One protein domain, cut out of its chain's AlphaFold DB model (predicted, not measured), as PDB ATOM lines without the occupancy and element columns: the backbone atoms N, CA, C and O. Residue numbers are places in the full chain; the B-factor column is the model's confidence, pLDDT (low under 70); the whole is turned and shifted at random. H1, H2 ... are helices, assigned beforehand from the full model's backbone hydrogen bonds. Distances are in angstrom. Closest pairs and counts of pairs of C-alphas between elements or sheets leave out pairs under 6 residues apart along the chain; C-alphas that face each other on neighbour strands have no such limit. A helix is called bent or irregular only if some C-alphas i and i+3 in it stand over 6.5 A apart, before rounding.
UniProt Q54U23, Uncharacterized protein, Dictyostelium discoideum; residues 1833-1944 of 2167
ATOM      1  N   GLU A1833     -15.742 -56.238  35.769       61.59
ATOM      2  CA  GLU A1833     -16.637 -57.328  36.195       61.59
ATOM      3  C   GLU A1833     -16.838 -57.371  37.731       61.59
ATOM      4  O   GLU A1833     -17.913 -57.723  38.223       61.59
ATOM      5  N   SER A1834     -15.839 -56.901  38.492       61.25
ATOM      6  CA  SER A1834     -15.880 -56.731  39.953       61.25
ATOM      7  C   SER A1834     -16.964 -55.755  40.424       61.25
ATOM      8  O   SER A1834     -17.670 -56.038  41.393       61.25
ATOM      9  N   GLN A1835     -17.162 -54.636  39.720       64.67
ATOM     10  CA  GLN A1835     -18.169 -53.636  40.087       64.67
ATOM     11  C   GLN A1835     -19.589 -54.181  39.912       64.67
ATOM     12  O   GLN A1835     -20.469 -53.910  40.730       64.67
ATOM     13  N   VAL A1836     -19.814 -55.008  38.885       67.22
ATOM     14  CA  VAL A1836     -21.106 -55.677  38.664       67.22
ATOM     15  C   VAL A1836     -21.426 -56.629  39.819       67.22
ATOM     16  O   VAL A1836     -22.547 -56.621  40.335       67.22
ATOM     17  N   GLN A1837     -20.442 -57.415  40.267       69.02
ATOM     18  CA  GLN A1837     -20.605 -58.300  41.425       69.02
ATOM     19  C   GLN A1837     -20.852 -57.516  42.718       69.02
ATOM     20  O   GLN A1837     -21.716 -57.906  43.507       69.02
ATOM     21  N   TYR A1838     -20.148 -56.396  42.911       72.51
ATOM     22  CA  TYR A1838     -20.313 -55.522  44.071       72.51
ATOM     23  C   TYR A1838     -21.753 -55.023  44.193       72.51
ATOM     24  O   TYR A1838     -22.401 -55.254  45.216       72.51
ATOM     25  N   TYR A1839     -22.298 -54.421  43.129       75.39
ATOM     26  CA  TYR A1839     -23.678 -53.938  43.141       75.39
ATOM     27  C   TYR A1839     -24.690 -55.077  43.319       75.39
ATOM     28  O   TYR A1839     -25.658 -54.911  44.059       75.39
ATOM     29  N   SER A1840     -24.458 -56.251  42.720       72.86
ATOM     30  CA  SER A1840     -25.344 -57.410  42.889       72.86
ATOM     31  C   SER A1840     -25.410 -57.893  44.346       72.86
ATOM     32  O   SER A1840     -26.513 -58.030  44.885       72.86
ATOM     33  N   LYS A1841     -24.260 -58.077  45.019       74.61
ATOM     34  CA  LYS A1841     -24.220 -58.445  46.449       74.61
ATOM     35  C   LYS A1841     -24.803 -57.340  47.336       74.61
ATOM     36  O   LYS A1841     -25.548 -57.628  48.270       74.61
ATOM     37  N   LEU A1842     -24.532 -56.074  47.022       77.41
ATOM     38  CA  LEU A1842     -25.060 -54.926  47.760       77.41
ATOM     39  C   LEU A1842     -26.595 -54.828  47.662       77.41
ATOM     40  O   LEU A1842     -27.255 -54.531  48.656       77.41
ATOM     41  N   TYR A1843     -27.195 -55.164  46.512       79.98
ATOM     42  CA  TYR A1843     -28.656 -55.253  46.385       79.98
ATOM     43  C   TYR A1843     -29.256 -56.390  47.219       79.98
ATOM     44  O   TYR A1843     -30.302 -56.201  47.844       79.98
ATOM     45  N   GLN A1844     -28.598 -57.553  47.270       76.71
ATOM     46  CA  GLN A1844     -29.013 -58.660  48.139       76.71
ATOM     47  C   GLN A1844     -28.933 -58.277  49.621       76.71
ATOM     48  O   GLN A1844     -29.851 -58.573  50.387       76.71
ATOM     49  N   PHE A1845     -27.882 -57.559  50.015       76.72
ATOM     50  CA  PHE A1845     -27.742 -57.024  51.364       76.72
ATOM     51  C   PHE A1845     -28.869 -56.046  51.718       76.72
ATOM     52  O   PHE A1845     -29.509 -56.197  52.757       76.72
ATOM     53  N   TYR A1846     -29.177 -55.084  50.843       78.30
ATOM     54  CA  TYR A1846     -30.286 -54.154  51.077       78.30
ATOM     55  C   TYR A1846     -31.638 -54.864  51.183       78.30
ATOM     56  O   TYR A1846     -32.443 -54.491  52.032       78.30
ATOM     57  N   LEU A1847     -31.878 -55.932  50.415       76.50
ATOM     58  CA  LEU A1847     -33.073 -56.772  50.569       76.50
ATOM     59  C   LEU A1847     -33.174 -57.403  51.968       76.50
ATOM     60  O   LEU A1847     -34.264 -57.467  52.534       76.50
ATOM     61  N   ILE A1848     -32.054 -57.865  52.531       72.77
ATOM     62  CA  ILE A1848     -32.004 -58.414  53.895       72.77
ATOM     63  C   ILE A1848     -32.258 -57.304  54.917       72.77
ATOM     64  O   ILE A1848     -33.076 -57.468  55.818       72.77
ATOM     65  N   LEU A1849     -31.616 -56.151  54.746       72.51
ATOM     66  CA  LEU A1849     -31.717 -55.025  55.670       72.51
ATOM     67  C   LEU A1849     -33.144 -54.453  55.726       72.51
ATOM     68  O   LEU A1849     -33.659 -54.183  56.807       72.51
ATOM     69  N   ILE A1850     -33.832 -54.392  54.581       70.24
ATOM     70  CA  ILE A1850     -35.256 -54.032  54.489       70.24
ATOM     71  C   ILE A1850     -36.140 -54.992  55.301       70.24
ATOM     72  O   ILE A1850     -37.080 -54.540  55.950       70.24
ATOM     73  N   LYS A1851     -35.846 -56.302  55.313       69.36
ATOM     74  CA  LYS A1851     -36.602 -57.264  56.136       69.36
ATOM     75  C   LYS A1851     -36.412 -57.023  57.635       69.36
ATOM     76  O   LYS A1851     -37.372 -57.192  58.379       69.36
ATOM     77  N   TYR A1852     -35.213 -56.620  58.063       66.06
ATOM     78  CA  TYR A1852     -34.914 -56.319  59.470       66.06
ATOM     79  C   TYR A1852     -35.420 -54.953  59.929       66.06
ATOM     80  O   TYR A1852     -35.717 -54.799  61.106       66.06
ATOM     81  N   PHE A1853     -35.586 -53.975  59.032       67.09
ATOM     82  CA  PHE A1853     -36.273 -52.732  59.397       67.09
ATOM     83  C   PHE A1853     -37.720 -52.969  59.844       67.09
ATOM     84  O   PHE A1853     -38.264 -52.125  60.554       67.09
ATOM     85  N   GLY A1854     -38.322 -54.115  59.499       60.89
ATOM     86  CA  GLY A1854     -39.580 -54.578  60.077       60.89
ATOM     87  C   GLY A1854     -40.685 -53.528  59.970       60.89
ATOM     88  O   GLY A1854     -41.197 -53.281  58.882       60.89
ATOM     89  N   GLN A1855     -41.046 -52.921  61.109       58.23
ATOM     90  CA  GLN A1855     -42.075 -51.877  61.243       58.23
ATOM     91  C   GLN A1855     -41.516 -50.456  61.477       58.23
ATOM     92  O   GLN A1855     -42.284 -49.518  61.692       58.23
ATOM     93  N   ASN A1856     -40.196 -50.269  61.470       63.56
ATOM     94  CA  ASN A1856     -39.549 -49.026  61.888       63.56
ATOM     95  C   ASN A1856     -39.510 -47.991  60.741       63.56
ATOM     96  O   ASN A1856     -38.505 -47.844  60.040       63.56
ATOM     97  N   VAL A1857     -40.631 -47.288  60.537       65.32
ATOM     98  CA  VAL A1857     -40.864 -46.361  59.407       65.32
ATOM     99  C   VAL A1857     -39.765 -45.305  59.267       65.32
ATOM    100  O   VAL A1857     -39.299 -45.067  58.157       65.32
ATOM    101  N   GLU A1858     -39.290 -44.724  60.375       67.19
ATOM    102  CA  GLU A1858     -38.283 -43.649  60.352       67.19
ATOM    103  C   GLU A1858     -36.946 -44.090  59.733       67.19
ATOM    104  O   GLU A1858     -36.313 -43.343  58.984       67.19
ATOM    105  N   GLN A1859     -36.501 -45.319  60.023       67.82
ATOM    106  CA  GLN A1859     -35.253 -45.838  59.458       67.82
ATOM    107  C   GLN A1859     -35.414 -46.134  57.965       67.82
ATOM    108  O   GLN A1859     -34.519 -45.826  57.176       67.82
ATOM    109  N   PHE A1860     -36.568 -46.675  57.566       67.70
ATOM    110  CA  PHE A1860     -36.860 -46.933  56.161       67.70
ATOM    111  C   PHE A1860     -36.957 -45.625  55.354       67.70
ATOM    112  O   PHE A1860     -36.361 -45.531  54.278       67.70
ATOM    113  N   GLU A1861     -37.620 -44.592  55.889       67.52
ATOM    114  CA  GLU A1861     -37.684 -43.240  55.304       67.52
ATOM    115  C   GLU A1861     -36.281 -42.645  55.088       67.52
ATOM    116  O   GLU A1861     -35.987 -42.147  54.000       67.52
ATOM    117  N   LYS A1862     -35.379 -42.762  56.079       70.58
ATOM    118  CA  LYS A1862     -34.010 -42.211  56.013       70.58
ATOM    119  C   LYS A1862     -33.157 -42.827  54.894       70.58
ATOM    120  O   LYS A1862     -32.389 -42.109  54.255       70.58
ATOM    121  N   TYR A1863     -33.258 -44.139  54.658       73.68
ATOM    122  CA  TYR A1863     -32.358 -44.857  53.739       73.68
ATOM    123  C   TYR A1863     -32.969 -45.198  52.371       73.68
ATOM    124  O   TYR A1863     -32.227 -45.517  51.442       73.68
ATOM    125  N   CYS A1864     -34.286 -45.075  52.189       72.74
ATOM    126  CA  CYS A1864     -34.946 -45.343  50.906       72.74
ATOM    127  C   CYS A1864     -34.332 -44.579  49.702       72.74
ATOM    128  O   CYS A1864     -34.048 -45.220  48.682       72.74
ATOM    129  N   PRO A1865     -34.016 -43.265  49.791       70.62
ATOM    130  CA  PRO A1865     -33.387 -42.537  48.681       70.62
ATOM    131  C   PRO A1865     -32.027 -43.117  48.268       70.62
ATOM    132  O   PRO A1865     -31.669 -43.122  47.090       70.62
ATOM    133  N   LEU A1866     -31.279 -43.650  49.234       72.68
ATOM    134  CA  LEU A1866     -29.959 -44.237  49.038       72.68
ATOM    135  C   LEU A1866     -30.033 -45.572  48.275       72.68
ATOM    136  O   LEU A1866     -29.245 -45.812  47.354       72.68
ATOM    137  N   PHE A1867     -31.012 -46.420  48.609       77.66
ATOM    138  CA  PHE A1867     -31.281 -47.671  47.886       77.66
ATOM    139  C   PHE A1867     -31.659 -47.401  46.426       77.66
ATOM    140  O   PHE A1867     -31.233 -48.105  45.515       77.66
ATOM    141  N   ILE A1868     -32.403 -46.325  46.189       72.92
ATOM    142  CA  ILE A1868     -32.793 -45.910  44.844       72.92
ATOM    143  C   ILE A1868     -31.596 -45.366  44.050       72.92
ATOM    144  O   ILE A1868     -31.373 -45.791  42.916       72.92
ATOM    145  N   CYS A1869     -30.770 -44.497  44.642       71.83
ATOM    146  CA  CYS A1869     -29.576 -43.966  43.971       71.83
ATOM    147  C   CYS A1869     -28.577 -45.072  43.592       71.83
ATOM    148  O   CYS A1869     -27.958 -45.021  42.529       71.83
ATOM    149  N   THR A1870     -28.440 -46.100  44.432       74.41
ATOM    150  CA  THR A1870     -27.568 -47.255  44.158       74.41
ATOM    151  C   THR A1870     -28.110 -48.168  43.057       74.41
ATOM    152  O   THR A1870     -27.313 -48.694  42.279       74.41
ATOM    153  N   ILE A1871     -29.435 -48.323  42.927       75.95
ATOM    154  CA  ILE A1871     -30.059 -48.994  41.770       75.95
ATOM    155  C   ILE A1871     -29.724 -48.247  40.475       75.95
ATOM    156  O   ILE A1871     -29.259 -48.862  39.517       75.95
ATOM    157  N   ILE A1872     -29.903 -46.920  40.457       72.06
ATOM    158  CA  ILE A1872     -29.635 -46.094  39.268       72.06
ATOM    159  C   ILE A1872     -28.161 -46.197  38.867       72.06
ATOM    160  O   ILE A1872     -27.849 -46.456  37.705       72.06
ATOM    161  N   LYS A1873     -27.246 -46.044  39.832       73.67
ATOM    162  CA  LYS A1873     -25.807 -46.077  39.553       73.67
ATOM    163  C   LYS A1873     -25.348 -47.454  39.071       73.67
ATOM    164  O   LYS A1873     -24.663 -47.522  38.058       73.67
ATOM    165  N   GLY A1874     -25.784 -48.548  39.699       72.46
ATOM    166  CA  GLY A1874     -25.396 -49.885  39.236       72.46
ATOM    167  C   GLY A1874     -25.920 -50.207  37.833       72.46
ATOM    168  O   GLY A1874     -25.170 -50.729  37.010       72.46
ATOM    169  N   LEU A1875     -27.153 -49.810  37.504       74.71
ATOM    170  CA  LEU A1875     -27.703 -49.996  36.155       74.71
ATOM    171  C   LEU A1875     -27.045 -49.107  35.091       74.71
ATOM    172  O   LEU A1875     -27.037 -49.484  33.921       74.71
ATOM    173  N   SER A1876     -26.436 -47.980  35.479       70.29
ATOM    174  CA  SER A1876     -25.616 -47.178  34.559       70.29
ATOM    175  C   SER A1876     -24.307 -47.879  34.168       70.29
ATOM    176  O   SER A1876     -23.799 -47.666  33.067       70.29
ATOM    177  N   CYS A1877     -23.781 -48.753  35.036       68.35
ATOM    178  CA  CYS A1877     -22.477 -49.387  34.853       68.35
ATOM    179  C   CYS A1877     -22.497 -50.609  33.919       68.35
ATOM    180  O   CYS A1877     -21.468 -50.921  33.323       68.35
ATOM    181  N   SER A1878     -23.610 -51.348  33.798       69.40
ATOM    182  CA  SER A1878     -23.613 -52.623  33.058       69.40
ATOM    183  C   SER A1878     -25.001 -53.121  32.632       69.40
ATOM    184  O   SER A1878     -25.974 -52.985  33.369       69.40
ATOM    185  N   ASN A1879     -25.064 -53.800  31.478       69.15
ATOM    186  CA  ASN A1879     -26.256 -54.488  30.950       69.15
ATOM    187  C   ASN A1879     -26.323 -55.988  31.325       69.15
ATOM    188  O   ASN A1879     -27.048 -56.757  30.699       69.15
ATOM    189  N   GLN A1880     -25.561 -56.439  32.325       75.00
ATOM    190  CA  GLN A1880     -25.556 -57.846  32.742       75.00
ATOM    191  C   GLN A1880     -26.933 -58.282  33.301       75.00
ATOM    192  O   GLN A1880     -27.454 -57.636  34.218       75.00
ATOM    193  N   PRO A1881     -27.521 -59.399  32.824       72.59
ATOM    194  CA  PRO A1881     -28.888 -59.806  33.175       72.59
ATOM    195  C   PRO A1881     -29.072 -60.081  34.674       72.59
ATOM    196  O   PRO A1881     -30.141 -59.816  35.227       72.59
ATOM    197  N   ASN A1882     -28.025 -60.544  35.363       72.77
ATOM    198  CA  ASN A1882     -28.063 -60.797  36.805       72.77
ATOM    199  C   ASN A1882     -28.259 -59.500  37.601       72.77
ATOM    200  O   ASN A1882     -29.106 -59.442  38.491       72.77
ATOM    201  N   LEU A1883     -27.533 -58.439  37.235       75.67
ATOM    202  CA  LEU A1883     -27.626 -57.135  37.889       75.67
ATOM    203  C   LEU A1883     -29.009 -56.506  37.677       75.67
ATOM    204  O   LEU A1883     -29.609 -55.978  38.616       75.67
ATOM    205  N   ILE A1884     -29.537 -56.625  36.456       76.14
ATOM    206  CA  ILE A1884     -30.889 -56.180  36.099       76.14
ATOM    207  C   ILE A1884     -31.938 -56.941  36.923       76.14
ATOM    208  O   ILE A1884     -32.849 -56.343  37.491       76.14
ATOM    209  N   THR A1885     -31.792 -58.257  37.066       79.76
ATOM    210  CA  THR A1885     -32.747 -59.072  37.830       79.76
ATOM    211  C   THR A1885     -32.730 -58.712  39.320       79.76
ATOM    212  O   THR A1885     -33.790 -58.529  39.921       79.76
ATOM    213  N   SER A1886     -31.547 -58.550  39.923       75.82
ATOM    214  CA  SER A1886     -31.408 -58.188  41.342       75.82
ATOM    215  C   SER A1886     -31.913 -56.775  41.652       75.82
ATOM    216  O   SER A1886     -32.584 -56.569  42.663       75.82
ATOM    217  N   SER A1887     -31.638 -55.805  40.780       79.79
ATOM    218  CA  SER A1887     -32.136 -54.431  40.934       79.79
ATOM    219  C   SER A1887     -33.661 -54.356  40.817       79.79
ATOM    220  O   SER A1887     -34.302 -53.681  41.624       79.79
ATOM    221  N   ILE A1888     -34.263 -55.122  39.897       77.57
ATOM    222  CA  ILE A1888     -35.723 -55.269  39.794       77.57
ATOM    223  C   ILE A1888     -36.309 -55.904  41.063       77.57
ATOM    224  O   ILE A1888     -37.339 -55.447  41.562       77.57
ATOM    225  N   GLN A1889     -35.671 -56.942  41.612       80.73
ATOM    226  CA  GLN A1889     -36.117 -57.571  42.860       80.73
ATOM    227  C   GLN A1889     -36.077 -56.597  44.043       80.73
ATOM    228  O   GLN A1889     -37.051 -56.527  44.795       80.73
ATOM    229  N   LEU A1890     -34.997 -55.818  44.180       81.03
ATOM    230  CA  LEU A1890     -34.862 -54.800  45.222       81.03
ATOM    231  C   LEU A1890     -35.932 -53.712  45.079       81.03
ATOM    232  O   LEU A1890     -36.632 -53.420  46.048       81.03
ATOM    233  N   LEU A1891     -36.124 -53.167  43.873       81.15
ATOM    234  CA  LEU A1891     -37.143 -52.146  43.631       81.15
ATOM    235  C   LEU A1891     -38.554 -52.668  43.937       81.15
ATOM    236  O   LEU A1891     -39.320 -52.003  44.629       81.15
ATOM    237  N   ASN A1892     -38.887 -53.884  43.492       80.68
ATOM    238  CA  ASN A1892     -40.174 -54.508  43.797       80.68
ATOM    239  C   ASN A1892     -40.383 -54.697  45.304       80.68
ATOM    240  O   ASN A1892     -41.510 -54.584  45.783       80.68
ATOM    241  N   HIS A1893     -39.324 -54.977  46.064       76.88
ATOM    242  CA  HIS A1893     -39.423 -55.099  47.514       76.88
ATOM    243  C   HIS A1893     -39.623 -53.738  48.195       76.88
ATOM    244  O   HIS A1893     -40.466 -53.652  49.085       76.88
ATOM    245  N   ILE A1894     -38.931 -52.684  47.736       76.86
ATOM    246  CA  ILE A1894     -39.126 -51.294  48.194       76.86
ATOM    247  C   ILE A1894     -40.568 -50.835  47.926       76.86
ATOM    248  O   ILE A1894     -41.211 -50.222  48.781       76.86
ATOM    249  N   ILE A1895     -41.111 -51.182  46.757       76.40
ATOM    250  CA  ILE A1895     -42.500 -50.884  46.399       76.40
ATOM    251  C   ILE A1895     -43.469 -51.695  47.269       76.40
ATOM    252  O   ILE A1895     -44.433 -51.134  47.779       76.40
ATOM    253  N   LYS A1896     -43.220 -52.990  47.508       75.43
ATOM    254  CA  LYS A1896     -44.068 -53.814  48.391       75.43
ATOM    255  C   LYS A1896     -44.108 -53.295  49.832       75.43
ATOM    256  O   LYS A1896     -45.170 -53.371  50.447       75.43
ATOM    257  N   SER A1897     -43.016 -52.729  50.352       69.85
ATOM    258  CA  SER A1897     -42.999 -52.094  51.681       69.85
ATOM    259  C   SER A1897     -43.926 -50.877  51.789       69.85
ATOM    260  O   SER A1897     -44.395 -50.579  52.882       69.85
ATOM    261  N   ARG A1898     -44.317 -50.236  50.676       67.90
ATOM    262  CA  ARG A1898     -45.386 -49.215  50.670       67.90
ATOM    263  C   ARG A1898     -46.697 -49.751  51.250       67.90
ATOM    264  O   ARG A1898     -47.367 -49.045  51.995       67.90
ATOM    265  N   ASN A1899     -47.043 -51.003  50.945       67.91
ATOM    266  CA  ASN A1899     -48.283 -51.627  51.417       67.91
ATOM    267  C   ASN A1899     -48.239 -51.980  52.910       67.91
ATOM    268  O   ASN A1899     -49.287 -52.207  53.505       67.91
ATOM    269  N   GLN A1900     -47.048 -52.037  53.514       68.29
ATOM    270  CA  GLN A1900     -46.897 -52.259  54.953       68.29
ATOM    271  C   GLN A1900     -47.131 -50.978  55.769       68.29
ATOM    272  O   GLN A1900     -47.475 -51.077  56.942       68.29
ATOM    273  N   PHE A1901     -47.015 -49.793  55.152       66.35
ATOM    274  CA  PHE A1901     -47.132 -48.493  55.826       66.35
ATOM    275  C   PHE A1901     -48.127 -47.544  55.126       66.35
ATOM    276  O   PHE A1901     -47.735 -46.462  54.673       66.35
ATOM    277  N   PRO A1902     -49.416 -47.919  55.019       55.02
ATOM    278  CA  PRO A1902     -50.402 -47.190  54.216       55.02
ATOM    279  C   PRO A1902     -50.641 -45.737  54.672       55.02
ATOM    280  O   PRO A1902     -50.863 -44.880  53.818       55.02
ATOM    281  N   ASP A1903     -50.514 -45.445  55.973       57.36
ATOM    282  CA  ASP A1903     -50.929 -44.168  56.590       57.36
ATOM    283  C   ASP A1903     -49.773 -43.189  56.899       57.36
ATOM    284  O   ASP A1903     -49.901 -42.297  57.736       57.36
ATOM    285  N   SER A1904     -48.618 -43.343  56.249       56.73
ATOM    286  CA  SER A1904     -47.387 -42.612  56.600       56.73
ATOM    287  C   SER A1904     -46.940 -41.603  55.533       56.73
ATOM    288  O   SER A1904     -47.138 -41.808  54.331       56.73
ATOM    289  N   ASN A1905     -46.277 -40.520  55.970       68.84
ATOM    290  CA  ASN A1905     -45.579 -39.556  55.100       68.84
ATOM    291  C   ASN A1905     -44.656 -40.253  54.081       68.84
ATOM    292  O   ASN A1905     -44.525 -39.778  52.949       68.84
ATOM    293  N   PHE A1906     -44.104 -41.413  54.443       67.43
ATOM    294  CA  PHE A1906     -43.350 -42.310  53.578       67.43
ATOM    295  C   PHE A1906     -44.041 -42.625  52.246       67.43
ATOM    296  O   PHE A1906     -43.391 -42.552  51.208       67.43
ATOM    297  N   SER A1907     -45.344 -42.937  52.221       67.21
ATOM    298  CA  SER A1907     -46.048 -43.275  50.967       67.21
ATOM    299  C   SER A1907     -46.037 -42.096  49.984       67.21
ATOM    300  O   SER A1907     -45.820 -42.273  48.781       67.21
ATOM    301  N   ASN A1908     -46.186 -40.871  50.500       71.54
ATOM    302  CA  ASN A1908     -46.106 -39.646  49.702       71.54
ATOM    303  C   ASN A1908     -44.671 -39.351  49.249       71.54
ATOM    304  O   ASN A1908     -44.461 -39.030  48.078       71.54
ATOM    305  N   GLN A1909     -43.683 -39.504  50.136       73.93
ATOM    306  CA  GLN A1909     -42.272 -39.339  49.778       73.93
ATOM    307  C   GLN A1909     -41.814 -40.371  48.745       73.93
ATOM    308  O   GLN A1909     -41.163 -40.001  47.773       73.93
ATOM    309  N   LEU A1910     -42.195 -41.641  48.888       75.82
ATOM    310  CA  LEU A1910     -41.863 -42.695  47.935       75.82
ATOM    311  C   LEU A1910     -42.469 -42.405  46.558       75.82
ATOM    312  O   LEU A1910     -41.780 -42.553  45.554       75.82
ATOM    313  N   ASN A1911     -43.722 -41.937  46.500       75.23
ATOM    314  CA  ASN A1911     -44.336 -41.510  45.240       75.23
ATOM    315  C   ASN A1911     -43.582 -40.328  44.605       75.23
ATOM    316  O   ASN A1911     -43.320 -40.349  43.403       75.23
ATOM    317  N   LEU A1912     -43.183 -39.326  45.397       76.64
ATOM    318  CA  LEU A1912     -42.353 -38.205  44.933       76.64
ATOM    319  C   LEU A1912     -41.009 -38.681  44.372       76.64
ATOM    320  O   LEU A1912     -40.619 -38.249  43.284       76.64
ATOM    321  N   ILE A1913     -40.337 -39.594  45.080       74.20
ATOM    322  CA  ILE A1913     -39.054 -40.166  44.665       74.20
ATOM    323  C   ILE A1913     -39.222 -40.978  43.378       74.20
ATOM    324  O   ILE A1913     -38.450 -40.786  42.448       74.20
ATOM    325  N   LEU A1914     -40.236 -41.844  43.273       77.81
ATOM    326  CA  LEU A1914     -40.494 -42.636  42.064       77.81
ATOM    327  C   LEU A1914     -40.835 -41.750  40.851       77.81
ATOM    328  O   LEU A1914     -40.383 -42.037  39.744       77.81
ATOM    329  N   ASN A1915     -41.564 -40.645  41.054       75.59
ATOM    330  CA  ASN A1915     -41.862 -39.668  40.000       75.59
ATOM    331  C   ASN A1915     -40.602 -38.929  39.510       75.59
ATOM    332  O   ASN A1915     -40.437 -38.707  38.305       75.59
ATOM    333  N   THR A1916     -39.691 -38.574  40.425       76.42
ATOM    334  CA  THR A1916     -38.382 -37.999  40.057       76.42
ATOM    335  C   THR A1916     -37.500 -39.032  39.362       76.42
ATOM    336  O   THR A1916     -36.877 -38.714  38.354       76.42
ATOM    337  N   LEU A1917     -37.514 -40.281  39.828       76.42
ATOM    338  CA  LEU A1917     -36.833 -41.422  39.209       76.42
ATOM    339  C   LEU A1917     -37.274 -41.623  37.758       76.42
ATOM    340  O   LEU A1917     -36.432 -41.719  36.873       76.42
ATOM    341  N   PHE A1918     -38.587 -41.654  37.509       77.59
ATOM    342  CA  PHE A1918     -39.147 -41.815  36.166       77.59
ATOM    343  C   PHE A1918     -38.692 -40.687  35.233       77.59
ATOM    344  O   PHE A1918     -38.253 -40.946  34.115       77.59
ATOM    345  N   SER A1919     -38.740 -39.442  35.716       74.16
ATOM    346  CA  SER A1919     -38.318 -38.271  34.942       74.16
ATOM    347  C   SER A1919     -36.816 -38.298  34.639       74.16
ATOM    348  O   SER A1919     -36.430 -38.139  33.484       74.16
ATOM    349  N   ASN A1920     -35.980 -38.605  35.635       75.27
ATOM    350  CA  ASN A1920     -34.530 -38.707  35.469       75.27
ATOM    351  C   ASN A1920     -34.133 -39.865  34.544       75.27
ATOM    352  O   ASN A1920     -33.239 -39.699  33.725       75.27
ATOM    353  N   LEU A1921     -34.797 -41.024  34.634       75.99
ATOM    354  CA  LEU A1921     -34.547 -42.153  33.732       75.99
ATOM    355  C   LEU A1921     -34.850 -41.787  32.280       75.99
ATOM    356  O   LEU A1921     -34.081 -42.139  31.390       75.99
ATOM    357  N   ILE A1922     -35.944 -41.062  32.041       74.49
ATOM    358  CA  ILE A1922     -36.297 -40.587  30.700       74.49
ATOM    359  C   ILE A1922     -35.287 -39.557  30.200       74.49
ATOM    360  O   ILE A1922     -34.905 -39.613  29.034       74.49
ATOM    361  N   ASP A1923     -34.843 -38.630  31.049       74.20
ATOM    362  CA  ASP A1923     -33.848 -37.630  30.658       74.20
ATOM    363  C   ASP A1923     -32.473 -38.285  30.384       74.20
ATOM    364  O   ASP A1923     -31.835 -37.945  29.390       74.20
ATOM    365  N   ILE A1924     -32.057 -39.293  31.167       72.40
ATOM    366  CA  ILE A1924     -30.843 -40.095  30.906       72.40
ATOM    367  C   ILE A1924     -30.959 -40.834  29.565       72.40
ATOM    368  O   ILE A1924     -30.062 -40.738  28.731       72.40
ATOM    369  N   LEU A1925     -32.080 -41.523  29.316       73.14
ATOM    370  CA  LEU A1925     -32.312 -42.243  28.057       73.14
ATOM    371  C   LEU A1925     -32.397 -41.305  26.842       73.14
ATOM    372  O   LEU A1925     -31.992 -41.685  25.747       73.14
ATOM    373  N   ASN A1926     -32.905 -40.082  27.020       72.45
ATOM    374  CA  ASN A1926     -32.953 -39.074  25.959       72.45
ATOM    375  C   ASN A1926     -31.583 -38.457  25.650       72.45
ATOM    376  O   ASN A1926     -31.355 -38.077  24.501       72.45
ATOM    377  N   ASN A1927     -30.697 -38.344  26.642       71.74
ATOM    378  CA  ASN A1927     -29.364 -37.768  26.464       71.74
ATOM    379  C   ASN A1927     -28.364 -38.780  25.868       71.74
ATOM    380  O   ASN A1927     -27.584 -38.406  24.996       71.74
ATOM    381  N   ASP A1928     -28.429 -40.058  26.264       64.85
ATOM    382  CA  ASP A1928     -27.493 -41.113  25.837       64.85
ATOM    383  C   ASP A1928     -28.095 -42.063  24.780       64.85
ATOM    384  O   ASP A1928     -28.240 -43.269  24.984       64.85
ATOM    385  N   LEU A1929     -28.418 -41.538  23.592       61.41
ATOM    386  CA  LEU A1929     -28.980 -42.336  22.483       61.41
ATOM    387  C   LEU A1929     -27.998 -43.360  21.868       61.41
ATOM    388  O   LEU A1929     -28.427 -44.212  21.091       61.41
ATOM    389  N   HIS A1930     -26.699 -43.286  22.182       61.11
ATOM    390  CA  HIS A1930     -25.667 -44.139  21.573       61.11
ATOM    391  C   HIS A1930     -25.536 -45.537  22.195       61.11
ATOM    392  O   HIS A1930     -25.094 -46.451  21.502       61.11
ATOM    393  N   GLU A1931     -25.898 -45.730  23.467       62.91
ATOM    394  CA  GLU A1931     -25.739 -47.020  24.149       62.91
ATOM    395  C   GLU A1931     -26.929 -47.283  25.083       62.91
ATOM    396  O   GLU A1931     -26.959 -46.888  26.249       62.91
ATOM    397  N   ILE A1932     -27.950 -47.952  24.553       65.13
ATOM    398  CA  ILE A1932     -29.218 -48.142  25.254       65.13
ATOM    399  C   ILE A1932     -29.030 -49.128  26.422       65.13
ATOM    400  O   ILE A1932     -28.890 -50.341  26.235       65.13
ATOM    401  N   LYS A1933     -29.028 -48.619  27.662       72.56
ATOM    402  CA  LYS A1933     -28.908 -49.449  28.873       72.56
ATOM    403  C   LYS A1933     -30.217 -50.208  29.132       72.56
ATOM    404  O   LYS A1933     -31.202 -49.649  29.617       72.56
ATOM    405  N   GLN A1934     -30.225 -51.506  28.815       71.41
ATOM    406  CA  GLN A1934     -31.403 -52.387  28.849       71.41
ATOM    407  C   GLN A1934     -32.112 -52.393  30.213       71.41
ATOM    408  O   GLN A1934     -33.339 -52.471  30.284       71.41
ATOM    409  N   GLY A1935     -31.347 -52.260  31.299       71.35
ATOM    410  CA  GLY A1935     -31.876 -52.213  32.660       71.35
ATOM    411  C   GLY A1935     -32.781 -51.010  32.937       71.35
ATOM    412  O   GLY A1935     -33.846 -51.175  33.530       71.35
ATOM    413  N   PHE A1936     -32.419 -49.816  32.455       76.82
ATOM    414  CA  PHE A1936     -33.255 -48.619  32.607       76.82
ATOM    415  C   PHE A1936     -34.574 -48.741  31.842       76.82
ATOM    416  O   PHE A1936     -35.624 -48.363  32.356       76.82
ATOM    417  N   LEU A1937     -34.541 -49.352  30.657       73.26
ATOM    418  CA  LEU A1937     -35.732 -49.628  29.852       73.26
ATOM    419  C   LEU A1937     -36.700 -50.603  30.534       73.26
ATOM    420  O   LEU A1937     -37.910 -50.387  30.499       73.26
ATOM    421  N   LEU A1938     -36.186 -51.644  31.193       75.76
ATOM    422  CA  LEU A1938     -37.004 -52.614  31.932       75.76
ATOM    423  C   LEU A1938     -37.592 -52.054  33.235       75.76
ATOM    424  O   LEU A1938     -38.597 -52.578  33.718       75.76
ATOM    425  N   LEU A1939     -37.016 -50.982  33.786       75.46
ATOM    426  CA  LEU A1939     -37.568 -50.292  34.951       75.46
ATOM    427  C   LEU A1939     -38.784 -49.418  34.619       75.46
ATOM    428  O   LEU A1939     -39.647 -49.253  35.479       75.46
ATOM    429  N   ILE A1940     -38.899 -48.906  33.386       75.30
ATOM    430  CA  ILE A1940     -40.012 -48.030  32.972       75.30
ATOM    431  C   ILE A1940     -41.386 -48.682  33.225       75.30
ATOM    432  O   ILE A1940     -42.188 -48.068  33.932       75.30
ATOM    433  N   PRO A1941     -41.686 -49.909  32.740       73.22
ATOM    434  CA  PRO A1941     -42.980 -50.549  32.989       73.22
ATOM    435  C   PRO A1941     -43.247 -50.787  34.480       73.22
ATOM    436  O   PRO A1941     -44.375 -50.627  34.940       73.22
ATOM    437  N   ILE A1942     -42.213 -51.154  35.246       74.47
ATOM    438  CA  ILE A1942     -42.332 -51.470  36.676       74.47
ATOM    439  C   ILE A1942     -42.670 -50.212  37.478       74.47
ATOM    440  O   ILE A1942     -43.538 -50.256  38.349       74.47
ATOM    441  N   ILE A1943     -42.013 -49.089  37.179       74.72
ATOM    442  CA  ILE A1943     -42.292 -47.805  37.828       74.72
ATOM    443  C   ILE A1943     -43.701 -47.338  37.450       74.72
ATOM    444  O   ILE A1943     -44.489 -47.024  38.336       74.72
ATOM    445  N   LEU A1944     -44.056 -47.398  36.162       74.11
ATOM    446  CA  LEU A1944     -45.329 -46.895  35.636       74.11
ATOM    447  C   LEU A1944     -46.558 -47.625  36.202       74.11
ATOM    448  O   LEU A1944     -47.598 -47.004  36.400       74.11
TER     449      LEU A1944
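AT A GLANCE: This is residues 1833 to 1944 of the 2167 residues of an uncharacterized protein of Dictyostelium discoideum (UniProt Q54U23). Look for an up-and-down bundle, each helix running against the one before: H2 and H3 form the middle, H1 and H4 opposite sides, and short H5 packs on H4. Here are 112 printed residues, five named helices, no named strand: all helix. The whole is compact: radius of gyration of the C-alphas 14.0 A, spans 43 by 28 by 19 A.

HOW THE PARTS SIT: Start at H4, residues 1905 to 1927: residues 1906 to 1913 alone touch the hub H2, residues 1857 to 1877, closest C-alphas Phe 1906 and Glu 1861, 6.0 A. H2 is irregular: C-alphas 1862 and 1865 are 7.4 A apart. H5, residues 1934 to 1944, touches H4, steep tilt 40 degrees. H1, residues 1833 to 1853, touches H3, residues 1881 to 1898, closest C-alphas 1840 and 1883, 5.5 A. In H1 and H4 every O i to N i+4 pair is within hydrogen-bond range.

IN THESE COORDINATES: Find C-alpha 1905 at (-45.579, -39.556, 55.100); H4 runs 33.0 A to C-alpha 1927 at (-29.364, -37.768, 26.464).

THE WHOLE: The printed part has no cut, no long link; 35 residues have pLDDT under 70.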